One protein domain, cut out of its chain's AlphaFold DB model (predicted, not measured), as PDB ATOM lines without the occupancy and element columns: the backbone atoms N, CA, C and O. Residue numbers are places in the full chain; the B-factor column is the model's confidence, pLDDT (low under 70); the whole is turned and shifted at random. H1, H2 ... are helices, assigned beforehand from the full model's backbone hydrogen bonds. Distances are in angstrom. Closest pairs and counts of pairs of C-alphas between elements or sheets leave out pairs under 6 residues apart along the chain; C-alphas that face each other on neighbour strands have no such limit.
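What this domain is: This is residues 111 to 151 of the 257 residues of the protein "Hypothetical protein" of Alexandrium catenella (UniProt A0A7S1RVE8). A long arm without a named element, residues 111 to 127, leads into a small helical hairpin, H1 and H2 side by side; residues 113 to 118 stick out free, and the arm makes the length. The printed part has 41 residues with two named helices, H1 then H2, and no named strand: all helix. It is loose, with a radius of gyration of the C-alphas of 13.0 A, and elongated, spanning 35 by 19 by 13 A.

How they stand to each other: Look at H1, residues 128 to 137, and H2, residues 140 to 150: they touch, closest at the C-alphas of Leu 135 and Gly 142, 4.4 A apart. They run opposite ways at a shallow tilt of 21 degrees, a hairpin with a tight link of 2 residues. In H1 every O i to N i+4 pair is within hydrogen-bond range; in H2, 6 of 7.

Where its parts are: Start at C-alpha 111, (178.394, 193.935, 160.362). Find C-alpha 128 at (193.400, 189.392, 143.411); from there H1 runs 14.5 A to Arg 137. H2 runs 16.4 A from Gly 140 to C-alpha 150 at (194.130, 179.827, 139.413).

The domain as a whole: The C-alphas farthest apart, those of Pro 115 and Arg 151, are 37.3 A apart. The printed part has no cut; its mean pLDDT is 89.0, and no printed residue is under 70.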
ATOM      1  N   ASN A 111     178.170 192.791 161.243       76.38
ATOM      2  CA  ASN A 111     178.394 193.935 160.362       76.38
ATOM      3  C   ASN A 111     177.533 195.165 160.704       76.38
ATOM      4  O   ASN A 111     177.957 196.304 160.518       76.38
ATOM      5  N   ASN A 112     176.327 194.952 161.237       79.19
ATOM      6  CA  ASN A 112     175.438 196.047 161.639       79.19
ATOM      7  C   ASN A 112     175.873 196.719 162.952       79.19
ATOM      8  O   ASN A 112     175.552 197.894 163.150       79.19
ATOM      9  N   LEU A 113     176.626 196.003 163.797       83.31
ATOM     10  CA  LEU A 113     177.179 196.503 165.062       83.31
ATOM     11  C   LEU A 113     178.438 197.356 164.853       83.31
ATOM     12  O   LEU A 113     178.769 198.187 165.696       83.31
ATOM     13  N   LEU A 114     179.126 197.193 163.720       81.19
ATOM     14  CA  LEU A 114     180.273 198.022 163.367       81.19
ATOM     15  C   LEU A 114     179.821 199.436 162.929       81.19
ATOM     16  O   LEU A 114     178.815 199.584 162.216       81.19
ATOM     17  N   PRO A 115     180.564 200.501 163.309       86.75
ATOM     18  CA  PRO A 115     180.319 201.865 162.837       86.75
ATOM     19  C   PRO A 115     180.236 201.928 161.309       86.75
ATOM     20  O   PRO A 115     180.944 201.189 160.631       86.75
ATOM     21  N   LYS A 116     179.428 202.843 160.747       82.19
ATOM     22  CA  LYS A 116     179.128 202.905 159.296       82.19
ATOM     23  C   LYS A 116     180.358 202.745 158.384       82.19
ATOM     24  O   LYS A 116     180.267 202.038 157.392       82.19
ATOM     25  N   LYS A 117     181.501 203.353 158.727       81.25
ATOM     26  CA  LYS A 117     182.744 203.308 157.928       81.25
ATOM     27  C   LYS A 117     183.564 202.017 158.078       81.25
ATOM     28  O   LYS A 117     184.469 201.790 157.289       81.25
ATOM     29  N   LEU A 118     183.271 201.202 159.089       80.94
ATOM     30  CA  LEU A 118     183.967 199.946 159.393       80.94
ATOM     31  C   LEU A 118     183.154 198.712 159.001       80.94
ATOM     32  O   LEU A 118     183.597 197.589 159.224       80.94
ATOM     33  N   ARG A 119     181.970 198.902 158.415       84.12
ATOM     34  CA  ARG A 119     181.178 197.783 157.915       84.12
ATOM     35  C   ARG A 119     181.875 197.169 156.708       84.12
ATOM     36  O   ARG A 119     182.301 197.888 155.805       84.12
ATOM     37  N   ALA A 120     181.924 195.844 156.648       76.38
ATOM     38  CA  ALA A 120     182.582 195.082 155.591       76.38
ATOM     39  C   ALA A 120     182.081 195.442 154.178       76.38
ATOM     40  O   ALA A 120     182.857 195.350 153.229       76.38
ATOM     41  N   TYR A 121     180.839 195.934 154.035       77.12
ATOM     42  CA  TYR A 121     180.277 196.386 152.753       77.12
ATOM     43  C   TYR A 121     181.021 197.586 152.148       77.12
ATOM     44  O   TYR A 121     181.020 197.750 150.935       77.12
ATOM     45  N   PHE A 122     181.650 198.423 152.980       72.88
ATOM     46  CA  PHE A 122     182.405 199.603 152.537       72.88
ATOM     47  C   PHE A 122     183.913 199.354 152.461       72.88
ATOM     48  O   PHE A 122     184.681 200.285 152.212       72.88
ATOM     49  N   SER A 123     184.363 198.117 152.685       78.69
ATOM     50  CA  SER A 123     185.760 197.782 152.448       78.69
ATOM     51  C   SER A 123     186.055 197.829 150.949       78.69
ATOM     52  O   SER A 123     185.246 197.409 150.121       78.69
ATOM     53  N   ARG A 124     187.222 198.371 150.585       84.25
ATOM     54  CA  ARG A 124     187.701 198.326 149.202       84.25
ATOM     55  C   ARG A 124     187.774 196.849 148.782       84.25
ATOM     56  O   ARG A 124     188.331 196.057 149.548       84.25
ATOM     57  N   PRO A 125     187.243 196.465 147.606       87.19
ATOM     58  CA  PRO A 125     187.382 195.096 147.126       87.19
ATOM     59  C   PRO A 125     188.865 194.719 147.123       87.19
ATOM     60  O   PRO A 125     189.715 195.508 146.699       87.19
ATOM     61  N   HIS A 126     189.181 193.538 147.655       90.38
ATOM     62  CA  HIS A 126     190.559 193.063 147.687       90.38
ATOM     63  C   HIS A 126     191.030 192.864 146.250       90.38
ATOM     64  O   HIS A 126     190.329 192.248 145.446       90.38
ATOM     65  N   SER A 127     192.222 193.366 145.928       94.06
ATOM     66  CA  SER A 127     192.852 192.982 144.673       94.06
ATOM     67  C   SER A 127     193.113 191.470 144.692       94.06
ATOM     68  O   SER A 127     193.314 190.878 145.756       94.06
ATOM     69  N   LEU A 128     193.118 190.825 143.527       92.31
ATOM     70  CA  LEU A 128     193.400 189.392 143.411       92.31
ATOM     71  C   LEU A 128     194.695 188.964 144.150       92.31
ATOM     72  O   LEU A 128     194.635 187.989 144.906       92.31
ATOM     73  N   PRO A 129     195.838 189.682 144.050       96.38
ATOM     74  CA  PRO A 129     197.032 189.330 144.828       96.38
ATOM     75  C   PRO A 129     196.881 189.556 146.343       96.38
ATOM     76  O   PRO A 129     197.504 188.839 147.130       96.38
ATOM     77  N   ASP A 130     196.057 190.509 146.789       95.19
ATOM     78  CA  ASP A 130     195.773 190.700 148.222       95.19
ATOM     79  C   ASP A 130     194.881 189.587 148.770       95.19
ATOM     80  O   ASP A 130     195.099 189.096 149.881       95.19
ATOM     81  N   LEU A 131     193.905 189.145 147.972       94.31
ATOM     82  CA  LEU A 131     193.037 188.025 148.306       94.31
ATOM     83  C   LEU A 131     193.838 186.724 148.421       94.31
ATOM     84  O   LEU A 131     193.674 186.010 149.409       94.31
ATOM     85  N   LYS A 132     194.751 186.448 147.476       96.06
ATOM     86  CA  LYS A 132     195.655 185.287 147.549       96.06
ATOM     87  C   LYS A 132     196.491 185.307 148.831       96.06
ATOM     88  O   LYS A 132     196.430 184.349 149.596       96.06
ATOM     89  N   ARG A 133     197.155 186.428 149.141       96.69
ATOM     90  CA  ARG A 133     197.930 186.591 150.390       96.69
ATOM     91  C   ARG A 133     197.078 186.406 151.649       96.69
ATOM     92  O   ARG A 133     197.540 185.835 152.633       96.69
ATOM     93  N   SER A 134     195.836 186.888 151.642       94.62
ATOM     94  CA  SER A 134     194.895 186.705 152.756       94.62
ATOM     95  C   SER A 134     194.479 185.237 152.925       94.62
ATOM     96  O   SER A 134     194.450 184.720 154.044       94.62
ATOM     97  N   LEU A 135     194.215 184.534 151.819       95.44
ATOM     98  CA  LEU A 135     193.875 183.110 151.816       95.44
ATOM     99  C   LEU A 135     195.058 182.228 152.237       95.44
ATOM    100  O   LEU A 135     194.856 181.279 152.991       95.44
ATOM    101  N   GLU A 136     196.286 182.565 151.842       96.06
ATOM    102  CA  GLU A 136     197.503 181.870 152.286       96.06
ATOM    103  C   GLU A 136     197.652 181.909 153.811       96.06
ATOM    104  O   GLU A 136     197.946 180.885 154.431       96.06
ATOM    105  N   ARG A 137     197.356 183.059 154.437       95.31
ATOM    106  CA  ARG A 137     197.381 183.211 155.904       95.31
ATOM    107  C   ARG A 137     196.323 182.364 156.618       95.31
ATOM    108  O   ARG A 137     196.541 181.988 157.764       95.31
ATOM    109  N   LYS A 138     195.193 182.052 155.967       91.44
ATOM    110  CA  LYS A 138     194.113 181.218 156.536       91.44
ATOM    111  C   LYS A 138     194.429 179.715 156.542       91.44
ATOM    112  O   LYS A 138     193.675 178.942 157.132       91.44
ATOM    113  N   GLY A 139     195.526 179.273 155.925       91.06
ATOM    114  CA  GLY A 139     195.970 177.879 155.980       91.06
ATOM    115  C   GLY A 139     195.122 176.923 155.129       91.06
ATOM    116  O   GLY A 139     194.803 177.221 153.980       91.06
ATOM    117  N   GLY A 140     194.807 175.736 155.666       88.12
ATOM    118  CA  GLY A 140     194.348 174.560 154.905       88.12
ATOM    119  C   GLY A 140     193.229 174.807 153.885       88.12
ATOM    120  O   GLY A 140     193.347 174.370 152.742       88.12
ATOM    121  N   GLN A 141     192.185 175.557 154.248       87.19
ATOM    122  CA  GLN A 141     191.078 175.864 153.331       87.19
ATOM    123  C   GLN A 141     191.449 176.897 152.255       87.19
ATOM    124  O   GLN A 141     190.940 176.835 151.138       87.19
ATOM    125  N   GLY A 142     192.372 177.816 152.552       93.06
ATOM    126  CA  GLY A 142     192.793 178.856 151.617       93.06
ATOM    127  C   GLY A 142     193.486 178.295 150.379       93.06
ATOM    128  O   GLY A 142     193.230 178.762 149.275       93.06
ATOM    129  N   LYS A 143     194.286 177.230 150.534       94.25
ATOM    130  CA  LYS A 143     195.006 176.595 149.414       94.25
ATOM    131  C   LYS A 143     194.069 176.012 148.351       94.25
ATOM    132  O   LYS A 143     194.343 176.149 147.163       94.25
ATOM    133  N   ALA A 144     192.962 175.388 148.761       92.44
ATOM    134  CA  ALA A 144     191.975 174.841 147.827       92.44
ATOM    135  C   ALA A 144     191.269 175.953 147.035       92.44
ATOM    136  O   ALA A 144     191.061 175.817 145.831       92.44
ATOM    137  N   ILE A 145     190.967 177.073 147.698       93.12
ATOM    138  CA  ILE A 145     190.349 178.246 147.069       93.12
ATOM    139  C   ILE A 145     191.330 178.913 146.101       93.12
ATOM    140  O   ILE A 145     190.948 179.214 144.977       93.12
ATOM    141  N   ILE A 146     192.602 179.081 146.484       96.62
ATOM    142  CA  ILE A 146     193.647 179.629 145.600       96.62
ATOM    143  C   ILE A 146     193.792 178.767 144.344       96.62
ATOM    144  O   ILE A 146     193.771 179.302 143.241       96.62
ATOM    145  N   LYS A 147     193.842 177.437 144.497       95.88
ATOM    146  CA  LYS A 147     193.890 176.508 143.359       95.88
ATOM    147  C   LYS A 147     192.656 176.629 142.455       95.88
ATOM    148  O   LYS A 147     192.773 176.476 141.246       95.88
ATOM    149  N   GLY A 148     191.483 176.894 143.031       93.75
ATOM    150  CA  GLY A 148     190.257 177.170 142.278       93.75
ATOM    151  C   GLY A 148     190.309 178.495 141.513       93.75
ATOM    152  O   GLY A 148     189.880 178.535 140.370       93.75
ATOM    153  N   LEU A 149     190.880 179.545 142.114       94.06
ATOM    154  CA  LEU A 149     191.052 180.867 141.493       94.06
ATOM    155  C   LEU A 149     192.111 180.885 140.383       94.06
ATOM    156  O   LEU A 149     192.074 181.750 139.517       94.06
ATOM    157  N   GLU A 150     193.090 179.983 140.441       95.06
ATOM    158  CA  GLU A 150     194.130 179.827 139.413       95.06
ATOM    159  C   GLU A 150     193.717 178.898 138.277       95.06
ATOM    160  O   GLU A 150     194.391 178.846 137.249       95.06
ATOM    161  N   ARG A 151     192.625 178.153 138.455       95.94
ATOM    162  CA  ARG A 151     192.073 177.334 137.388       95.94
ATOM    163  C   ARG A 151     191.526 178.271 136.316       95.94
ATOM    164  O   ARG A 151     190.746 179.164 136.628       95.94
TER     165      ARG A 151